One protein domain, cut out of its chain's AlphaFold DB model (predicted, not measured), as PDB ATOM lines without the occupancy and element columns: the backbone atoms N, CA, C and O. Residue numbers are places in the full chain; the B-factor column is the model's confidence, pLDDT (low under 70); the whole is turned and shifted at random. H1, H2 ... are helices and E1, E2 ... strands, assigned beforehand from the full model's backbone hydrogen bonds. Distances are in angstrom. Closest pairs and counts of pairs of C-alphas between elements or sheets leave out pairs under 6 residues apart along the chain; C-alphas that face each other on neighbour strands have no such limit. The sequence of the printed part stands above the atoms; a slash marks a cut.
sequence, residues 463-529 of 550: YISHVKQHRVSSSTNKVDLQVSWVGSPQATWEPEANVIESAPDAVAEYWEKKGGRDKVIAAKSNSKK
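AT A GLANCE: This is residues 463 to 529 of the 550 residues of an uncharacterized protein of Pseudallescheria apiosperma (UniProt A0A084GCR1). A strongly twisted three-stranded sheet, E1 to E3, has H2 packed slantwise over its edge strand E1, while the short H1 sits beside the strands, nearest to E2. From the end of H2 the chain turns into H3, which meets the sheet mainly near the end of E1 and runs on to one end of the elongated whole. The printed part has 67 residues with three named strands followed by three named helices, in the order E1 E2 E3 H1 H2 H3; the class is mixed, helices and strands. The sheet's order is E1 - E2 - E3, antiparallel throughout. The whole is compact, with a radius of gyration of the C-alphas of 12.3 A, and spans 42 by 22 by 20 A.

IN THESE COORDINATES: E1, residues 464 to 472, begins at C-alpha 464 at (-29.694, 34.634, -20.061), is 20.1 A long and bends by 63 degrees at residue 468. E2, residues 479 to 485, is 18.5 A long, and E3, residues 491 to 495, 13.3 A. H1 is residues 496 to 502, 10.2 A. H2, residues 504 to 513, is 14.4 A long and begins at C-alpha 504 at (-26.229, 36.824, -29.218). H3, residues 517 to 527, is 16.1 A long and ends at C-alpha 527 at (-1.113, 47.163, -20.779).

HOW THE PARTS SIT: The strands form a meander, each the antiparallel neighbour of the one before. E1 and E2 are a hairpin at 155 degrees, with N 468 and O 482 within hydrogen-bond range at 2.8 A. E2 and E3 are a hairpin at 143 degrees, with N 481 and O 494 at 2.8 A. The helices and sheet make two layers, helices on one face of a sheet. H2 lies over E1 at a height over the sheet of 9.1 A, only just slantwise to the strands, at 58 degrees to E1 on the local plane; their closest C-alphas are those of His 466 and Ala 506, 5.6 A apart. H1 is on the sheet but at the sheet's level, with a height of 3.1 A; its closest C-alpha pair with E2 is Asp 480 and Glu 496, 5.2 A. H3 is on the sheet, and its closest C-alpha pair with E1 is Val 472 and Ile 521, 7.3 A. H1 and H2 are close but not clearly touching, with the C-alphas of Ile 500 and Val 507 6.3 A apart, at a steep tilt of 49 degrees, opposite ways. H2 and H3 are close but not clearly touching, with the C-alphas of Trp 511 and Arg 517 5.3 A apart, at a steep tilt of 53 degrees, the same way. H1 and H3 are apart. In H1, H2 and H3 every O i to N i+4 pair is within hydrogen-bond range.

THE WHOLE: The two C-alphas farthest apart are those of Gly 487 and Lys 529, at 42.1 A. The printed part has no cut. The link E1 to E2 is short, the other links are tight, and no link is long. The mean pLDDT of the printed part is 94.8; residues 528 to 529 are under 70.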
ATOM      1  N   TYR A 463     -32.514  30.768 -19.097       97.31
ATOM      2  CA  TYR A 463     -32.382  31.926 -19.975       97.31
ATOM      3  C   TYR A 463     -31.395  32.956 -19.434       97.31
ATOM      4  O   TYR A 463     -31.262  33.172 -18.227       97.31
ATOM      5  N   ILE A 464     -30.686  33.603 -20.354       97.81
ATOM      6  CA  ILE A 464     -29.694  34.634 -20.061       97.81
ATOM      7  C   ILE A 464     -30.407  35.982 -19.977       97.81
ATOM      8  O   ILE A 464     -30.954  36.441 -20.969       97.81
ATOM      9  N   SER A 465     -30.369  36.626 -18.805       96.56
ATOM     10  CA  SER A 465     -30.929  37.973 -18.625       96.56
ATOM     11  C   SER A 465     -29.987  39.027 -19.208       96.56
ATOM     12  O   SER A 465     -30.373  39.813 -20.064       96.56
ATOM     13  N   HIS A 466     -28.733  39.053 -18.748       96.88
ATOM     14  CA  HIS A 466     -27.734  40.017 -19.214       96.88
ATOM     15  C   HIS A 466     -26.308  39.601 -18.832       96.88
ATOM     16  O   HIS A 466     -26.073  38.803 -17.915       96.88
ATOM     17  N   VAL A 467     -25.322  40.197 -19.504       98.19
ATOM     18  CA  VAL A 467     -23.902  40.050 -19.166       98.19
ATOM     19  C   VAL A 467     -23.484  41.154 -18.189       98.19
ATOM     20  O   VAL A 467     -23.519  42.341 -18.510       98.19
ATOM     21  N   LYS A 468     -23.042  40.775 -16.987       97.19
ATOM     22  CA  LYS A 468     -22.568  41.706 -15.946       97.19
ATOM     23  C   LYS A 468     -21.132  42.166 -16.199       97.19
ATOM     24  O   LYS A 468     -20.829  43.362 -16.194       97.19
ATOM     25  N   GLN A 469     -20.221  41.219 -16.415       98.06
ATOM     26  CA  GLN A 469     -18.779  41.472 -16.519       98.06
ATOM     27  C   GLN A 469     -18.118  40.564 -17.564       98.06
ATOM     28  O   GLN A 469     -18.722  39.618 -18.053       98.06
ATOM     29  N   HIS A 470     -16.856  40.837 -17.893       98.19
ATOM     30  CA  HIS A 470     -16.034  39.982 -18.745       98.19
ATOM     31  C   HIS A 470     -14.647  39.811 -18.123       98.19
ATOM     32  O   HIS A 470     -14.150  40.687 -17.411       98.19
ATOM     33  N   ARG A 471     -13.964  38.718 -18.463       96.88
ATOM     34  CA  ARG A 471     -12.538  38.537 -18.185       96.88
ATOM     35  C   ARG A 471     -11.856  37.905 -19.391       96.88
ATOM     36  O   ARG A 471     -12.267  36.864 -19.885       96.88
ATOM     37  N   VAL A 472     -10.773  38.525 -19.854       96.38
ATOM     38  CA  VAL A 472      -9.886  37.907 -20.854       96.38
ATOM     39  C   VAL A 472      -8.805  37.106 -20.134       96.38
ATOM     40  O   VAL A 472      -8.077  37.676 -19.309       96.38
ATOM     41  N   SER A 473      -8.692  35.818 -20.451       94.56
ATOM     42  CA  SER A 473      -7.650  34.925 -19.948       94.56
ATOM     43  C   SER A 473      -6.303  35.214 -20.614       94.56
ATOM     44  O   SER A 473      -6.163  35.136 -21.833       94.56
ATOM     45  N   SER A 474      -5.282  35.510 -19.806       89.25
ATOM     46  CA  SER A 474      -3.947  35.904 -20.282       89.25
ATOM     47  C   SER A 474      -3.136  34.782 -20.945       89.25
ATOM     48  O   SER A 474      -2.083  35.071 -21.512       89.25
ATOM     49  N   SER A 475      -3.553  33.518 -20.818       91.12
ATOM     50  CA  SER A 475      -2.848  32.355 -21.382       91.12
ATOM     51  C   SER A 475      -3.396  31.924 -22.741       91.12
ATOM     52  O   SER A 475      -2.633  31.475 -23.590       91.12
ATOM     53  N   THR A 476      -4.706  32.066 -22.953       93.56
ATOM     54  CA  THR A 476      -5.407  31.590 -24.157       93.56
ATOM     55  C   THR A 476      -6.012  32.711 -24.999       93.56
ATOM     56  O   THR A 476      -6.508  32.433 -26.085       93.56
ATOM     57  N   ASN A 477      -6.015  33.955 -24.502       90.88
ATOM     58  CA  ASN A 477      -6.764  35.096 -25.049       90.88
ATOM     59  C   ASN A 477      -8.271  34.824 -25.245       90.88
ATOM     60  O   ASN A 477      -8.939  35.552 -25.977       90.88
ATOM     61  N   LYS A 478      -8.818  33.797 -24.579       95.94
ATOM     62  CA  LYS A 478     -10.261  33.544 -24.527       95.94
ATOM     63  C   LYS A 478     -10.933  34.538 -23.587       95.94
ATOM     64  O   LYS A 478     -10.329  34.950 -22.594       95.94
ATOM     65  N   VAL A 479     -12.174  34.892 -23.901       97.62
ATOM     66  CA  VAL A 479     -13.025  35.711 -23.041       97.62
ATOM     67  C   VAL A 479     -14.043  34.805 -22.359       97.62
ATOM     68  O   VAL A 479     -14.724  34.031 -23.030       97.62
ATOM     69  N   ASP A 480     -14.146  34.928 -21.039       98.12
ATOM     70  CA  ASP A 480     -15.301  34.442 -20.289       98.12
ATOM     71  C   ASP A 480     -16.167  35.657 -19.924       98.12
ATOM     72  O   ASP A 480     -15.642  36.728 -19.596       98.12
ATOM     73  N   LEU A 481     -17.483  35.487 -19.960       98.44
ATOM     74  CA  LEU A 481     -18.491  36.475 -19.596       98.44
ATOM     75  C   LEU A 481     -19.164  36.048 -18.288       98.44
ATOM     76  O   LEU A 481     -19.455  34.872 -18.094       98.44
ATOM     77  N   GLN A 482     -19.400  36.989 -17.377       98.38
ATOM     78  CA  GLN A 482     -20.189  36.749 -16.174       98.38
ATOM     79  C   GLN A 482     -21.655  37.018 -16.505       98.38
ATOM     80  O   GLN A 482     -22.058  38.168 -16.673       98.38
ATOM     81  N   VAL A 483     -22.424  35.945 -16.617       98.38
ATOM     82  CA  VAL A 483     -23.820  35.932 -17.056       98.38
ATOM     83  C   VAL A 483     -24.751  35.916 -15.845       98.38
ATOM     84  O   VAL A 483     -24.526  35.129 -14.924       98.38
ATOM     85  N   SER A 484     -25.774  36.775 -15.850       97.50
ATOM     86  CA  SER A 484     -26.928  36.718 -14.939       97.50
ATOM     87  C   SER A 484     -28.053  35.934 -15.621       97.50
ATOM     88  O   SER A 484     -28.321  36.164 -16.803       97.50
ATOM     89  N   TRP A 485     -28.704  35.025 -14.899       97.81
ATOM     90  CA  TRP A 485     -29.778  34.175 -15.431       97.81
ATOM     91  C   TRP A 485     -31.144  34.720 -15.018       97.81
ATOM     92  O   TRP A 485     -31.286  35.205 -13.895       97.81
ATOM     93  N   VAL A 486     -32.136  34.644 -15.907       97.31
ATOM     94  CA  VAL A 486     -33.515  35.075 -15.618       97.31
ATOM     95  C   VAL A 486     -34.016  34.342 -14.368       97.31
ATOM     96  O   VAL A 486     -33.754  33.156 -14.187       97.31
ATOM     97  N   GLY A 487     -34.630  35.092 -13.451       95.56
ATOM     98  CA  GLY A 487     -35.111  34.585 -12.162       95.56
ATOM     99  C   GLY A 487     -34.083  34.016 -11.168       95.56
ATOM    100  O   GLY A 487     -34.481  33.609 -10.078       95.56
ATOM    101  N   SER A 488     -32.773  34.023 -11.461       96.50
ATOM    102  CA  SER A 488     -31.736  33.571 -10.515       96.50
ATOM    103  C   SER A 488     -30.939  34.735  -9.908       96.50
ATOM    104  O   SER A 488     -30.419  35.567 -10.654       96.50
ATOM    105  N   PRO A 489     -30.716  34.777  -8.579       95.94
ATOM    106  CA  PRO A 489     -29.788  35.738  -7.979       95.94
ATOM    107  C   PRO A 489     -28.319  35.412  -8.304       95.94
ATOM    108  O   PRO A 489     -27.439  36.260  -8.141       95.94
ATOM    109  N   GLN A 490     -28.025  34.188  -8.758       96.81
ATOM    110  CA  GLN A 490     -26.662  33.746  -9.031       96.81
ATOM    111  C   GLN A 490     -26.204  34.160 -10.432       96.81
ATOM    112  O   GLN A 490     -26.896  33.966 -11.429       96.81
ATOM    113  N   ALA A 491     -24.976  34.673 -10.517       97.38
ATOM    114  CA  ALA A 491     -24.302  34.962 -11.778       97.38
ATOM    115  C   ALA A 491     -23.060  34.079 -11.936       97.38
ATOM    116  O   ALA A 491     -22.308  33.865 -10.985       97.38
ATOM    117  N   THR A 492     -22.804  33.590 -13.147       98.12
ATOM    118  CA  THR A 492     -21.760  32.583 -13.396       98.12
ATOM    119  C   THR A 492     -20.886  32.923 -14.592       98.12
ATOM    120  O   THR A 492     -21.354  33.532 -15.548       98.12
ATOM    121  N   TRP A 493     -19.633  32.475 -14.569       98.19
ATOM    122  CA  TRP A 493     -18.703  32.648 -15.684       98.19
ATOM    123  C   TRP A 493     -18.920  31.589 -16.770       98.19
ATOM    124  O   TRP A 493     -18.678  30.410 -16.523       98.19
ATOM    125  N   GLU A 494     -19.317  32.024 -17.963       98.19
ATOM    126  CA  GLU A 494     -19.474  31.204 -19.170       98.19
ATOM    127  C   GLU A 494     -18.473  31.636 -20.260       98.19
ATOM    128  O   GLU A 494     -18.165  32.825 -20.369       98.19
ATOM    129  N   PRO A 495     -17.946  30.720 -21.093       97.94
ATOM    130  CA  PRO A 495     -17.154  31.084 -22.265       97.94
ATOM    131  C   PRO A 495     -17.978  31.932 -23.240       97.94
ATOM    132  O   PRO A 495     -19.093  31.556 -23.586       97.94
ATOM    133  N   GLU A 496     -17.405  33.021 -23.763       97.94
ATOM    134  CA  GLU A 496     -18.089  33.939 -24.694       97.94
ATOM    135  C   GLU A 496     -18.769  33.218 -25.875       97.94
ATOM    136  O   GLU A 496     -19.870  33.589 -26.263       97.94
ATOM    137  N   ALA A 497     -18.155  32.156 -26.407       97.62
ATOM    138  CA  ALA A 497     -18.724  31.369 -27.502       97.62
ATOM    139  C   ALA A 497     -20.075  30.712 -27.149       97.62
ATOM    140  O   ALA A 497     -20.979  30.737 -27.976       97.62
ATOM    141  N   ASN A 498     -20.229  30.189 -25.925       97.75
ATOM    142  CA  ASN A 498     -21.477  29.569 -25.461       97.75
ATOM    143  C   ASN A 498     -22.593  30.618 -25.315       97.75
ATOM    144  O   ASN A 498     -23.759  30.349 -25.597       97.75
ATOM    145  N   VAL A 499     -22.229  31.825 -24.864       98.12
ATOM    146  CA  VAL A 499     -23.168  32.939 -24.670       98.12
ATOM    147  C   VAL A 499     -23.619  33.508 -26.019       98.12
ATOM    148  O   VAL A 499     -24.792  33.809 -26.182       98.12
ATOM    149  N   ILE A 500     -22.725  33.593 -27.013       97.94
ATOM    150  CA  ILE A 500     -23.078  34.018 -28.382       97.94
ATOM    151  C   ILE A 500     -24.042  33.030 -29.058       97.94
ATOM    152  O   ILE A 500     -24.905  33.460 -29.814       97.94
ATOM    153  N   GLU A 501     -23.898  31.725 -28.808       97.50
ATOM    154  CA  GLU A 501     -24.774  30.695 -29.387       97.50
ATOM    155  C   GLU A 501     -26.209  30.755 -28.835       97.50
ATOM    156  O   GLU A 501     -27.149  30.468 -29.566       97.50
ATOM    157  N   SER A 502     -26.375  31.164 -27.572       96.31
ATOM    158  CA  SER A 502     -27.661  31.152 -26.857       96.31
ATOM    159  C   SER A 502     -28.353  32.514 -26.769       96.31
ATOM    160  O   SER A 502     -29.568  32.594 -26.923       96.31
ATOM    161  N   ALA A 503     -27.594  33.588 -26.540       97.00
ATOM    162  CA  ALA A 503     -28.092  34.953 -26.380       97.00
ATOM    163  C   ALA A 503     -27.164  35.963 -27.095       97.00
ATOM    164  O   ALA A 503     -26.475  36.754 -26.438       97.00
ATOM    165  N   PRO A 504     -27.111  35.947 -28.444       97.62
ATOM    166  CA  PRO A 504     -26.229  36.824 -29.218       97.62
ATOM    167  C   PRO A 504     -26.487  38.311 -28.942       97.62
ATOM    168  O   PRO A 504     -25.534  39.087 -28.847       97.62
ATOM    169  N   ASP A 505     -27.749  38.696 -28.743       97.19
ATOM    170  CA  ASP A 505     -28.156  40.088 -28.529       97.19
ATOM    171  C   ASP A 505     -27.642  40.638 -27.189       97.19
ATOM    172  O   ASP A 505     -27.063  41.724 -27.144       97.19
ATOM    173  N   ALA A 506     -27.706  39.840 -26.116       97.00
ATOM    174  CA  ALA A 506     -27.150  40.201 -24.808       97.00
ATOM    175  C   ALA A 506     -25.617  40.381 -24.842       97.00
ATOM    176  O   ALA A 506     -25.054  41.180 -24.087       97.00
ATOM    177  N   VAL A 507     -24.916  39.659 -25.728       98.12
ATOM    178  CA  VAL A 507     -23.472  39.843 -25.960       98.12
ATOM    179  C   VAL A 507     -23.199  41.098 -26.794       98.12
ATOM    180  O   VAL A 507     -22.229  41.811 -26.519       98.12
ATOM    181  N   ALA A 508     -24.042  41.388 -27.786       98.00
ATOM    182  CA  ALA A 508     -23.939  42.583 -28.618       98.00
ATOM    183  C   ALA A 508     -24.141  43.866 -27.791       98.00
ATOM    184  O   ALA A 508     -23.238  44.705 -27.771       98.00
ATOM    185  N   GLU A 509     -25.242  43.965 -27.036       97.38
ATOM    186  CA  GLU A 509     -25.550  45.095 -26.143       97.38
ATOM    187  C   GLU A 509     -24.408  45.330 -25.139       97.38
ATOM    188  O   GLU A 509     -23.909  46.448 -24.966       97.38
ATOM    189  N   TYR A 510     -23.922  44.252 -24.513       97.88
ATOM    190  CA  TYR A 510     -22.821  44.329 -23.562       97.88
ATOM    191  C   TYR A 510     -21.545  44.904 -24.187       97.88
ATOM    192  O   TYR A 510     -20.900  45.784 -23.603       97.88
ATOM    193  N   TRP A 511     -21.156  44.419 -25.369       98.12
ATOM    194  CA  TRP A 511     -19.953  44.910 -26.032       98.12
ATOM    195  C   TRP A 511     -20.116  46.326 -26.571       98.12
ATOM    196  O   TRP A 511     -19.155  47.093 -26.480       98.12
ATOM    197  N   GLU A 512     -21.296  46.704 -27.059       97.75
ATOM    198  CA  GLU A 512     -21.620  48.079 -27.445       97.75
ATOM    199  C   GLU A 512     -21.453  49.036 -26.257       97.75
ATOM    200  O   GLU A 512     -20.683  49.996 -26.344       97.75
ATOM    201  N   LYS A 513     -22.025  48.698 -25.094       97.00
ATOM    202  CA  LYS A 513     -21.873  49.447 -23.832       97.00
ATOM    203  C   LYS A 513     -20.422  49.536 -23.338       97.00
ATOM    204  O   LYS A 513     -20.067  50.463 -22.610       97.00
ATOM    205  N   LYS A 514     -19.549  48.599 -23.731       97.19
ATOM    206  CA  LYS A 514     -18.090  48.653 -23.485       97.19
ATOM    207  C   LYS A 514     -17.294  49.328 -24.616       97.19
ATOM    208  O   LYS A 514     -16.064  49.341 -24.572       97.19
ATOM    209  N   GLY A 515     -17.967  49.913 -25.607       96.94
ATOM    210  CA  GLY A 515     -17.364  50.627 -26.733       96.94
ATOM    211  C   GLY A 515     -16.810  49.726 -27.842       96.94
ATOM    212  O   GLY A 515     -16.072  50.217 -28.699       96.94
ATOM    213  N   GLY A 516     -17.141  48.436 -27.838       97.06
ATOM    214  CA  GLY A 516     -16.721  47.423 -28.804       97.06
ATOM    215  C   GLY A 516     -15.689  46.436 -28.246       97.06
ATOM    216  O   GLY A 516     -14.670  46.822 -27.665       97.06
ATOM    217  N   ARG A 517     -15.927  45.143 -28.499       96.12
ATOM    218  CA  ARG A 517     -15.104  44.000 -28.062       96.12
ATOM    219  C   ARG A 517     -13.605  44.174 -28.333       96.12
ATOM    220  O   ARG A 517     -12.777  43.966 -27.445       96.12
ATOM    221  N   ASP A 518     -13.247  44.602 -29.541       96.06
ATOM    222  CA  ASP A 518     -11.844  44.708 -29.956       96.06
ATOM    223  C   ASP A 518     -11.067  45.768 -29.169       96.06
ATOM    224  O   ASP A 518      -9.892  45.560 -28.858       96.06
ATOM    225  N   LYS A 519     -11.715  46.874 -28.770       94.94
ATOM    226  CA  LYS A 519     -11.073  47.918 -27.952       94.94
ATOM    227  C   LYS A 519     -10.688  47.373 -26.578       94.94
ATOM    228  O   LYS A 519      -9.583  47.629 -26.102       94.94
ATOM    229  N   VAL A 520     -11.572  46.581 -25.973       92.19
ATOM    230  CA  VAL A 520     -11.355  45.952 -24.664       92.19
ATOM    231  C   VAL A 520     -10.202  44.943 -24.714       92.19
ATOM    232  O   VAL A 520      -9.303  44.973 -23.868       92.19
ATOM    233  N   ILE A 521     -10.172  44.086 -25.738       93.38
ATOM    234  CA  ILE A 521      -9.105  43.090 -25.915       93.38
ATOM    235  C   ILE A 521      -7.761  43.779 -26.221       93.38
ATOM    236  O   ILE A 521      -6.737  43.430 -25.624       93.38
ATOM    237  N   ALA A 522      -7.755  44.805 -27.078       91.81
ATOM    238  CA  ALA A 522      -6.559  45.584 -27.404       91.81
ATOM    239  C   ALA A 522      -6.011  46.382 -26.205       91.81
ATOM    240  O   ALA A 522      -4.796  46.479 -26.026       91.81
ATOM    241  N   ALA A 523      -6.874  46.922 -25.338       89.31
ATOM    242  CA  ALA A 523      -6.440  47.603 -24.119       89.31
ATOM    243  C   ALA A 523      -5.639  46.663 -23.197       89.31
ATOM    244  O   ALA A 523      -4.601  47.051 -22.648       89.31
ATOM    245  N   LYS A 524      -6.075  45.402 -23.075       85.81
ATOM    246  CA  LYS A 524      -5.450  44.410 -22.186       85.81
ATOM    247  C   LYS A 524      -4.178  43.770 -22.756       85.81
ATOM    248  O   LYS A 524      -3.307  43.379 -21.982       85.81
ATOM    249  N   SER A 525      -4.013  43.706 -24.079       85.31
ATOM    250  CA  SER A 525      -2.730  43.318 -24.686       85.31
ATOM    251  C   SER A 525      -1.682  44.438 -24.576       85.31
ATOM    252  O   SER A 525      -0.515  44.170 -24.279       85.31
ATOM    253  N   ASN A 526      -2.100  45.700 -24.720       79.94
ATOM    254  CA  ASN A 526      -1.215  46.863 -24.637       79.94
ATOM    255  C   ASN A 526      -0.716  47.165 -23.213       79.94
ATOM    256  O   ASN A 526       0.442  47.562 -23.050       79.94
ATOM    257  N   SER A 527      -1.530  46.937 -22.174       77.00
ATOM    258  CA  SER A 527      -1.113  47.163 -20.779       77.00
ATOM    259  C   SER A 527       0.117  46.334 -20.389       77.00
ATOM    260  O   SER A 527       1.004  46.834 -19.701       77.00
ATOM    261  N   LYS A 528       0.250  45.112 -20.924       69.06
ATOM    262  CA  LYS A 528       1.385  44.211 -20.665       69.06
ATOM    263  C   LYS A 528       2.711  44.681 -21.283       69.06
ATOM    264  O   LYS A 528       3.772  44.258 -20.830       69.06
ATOM    265  N   LYS A 529       2.676  45.564 -22.292       67.94
ATOM    266  CA  LYS A 529       3.879  46.125 -22.939       67.94
ATOM    267  C   LYS A 529       4.449  47.334 -22.184       67.94
ATOM    268  O   LYS A 529       5.637  47.628 -22.309       67.94
TER     269      LYS A 529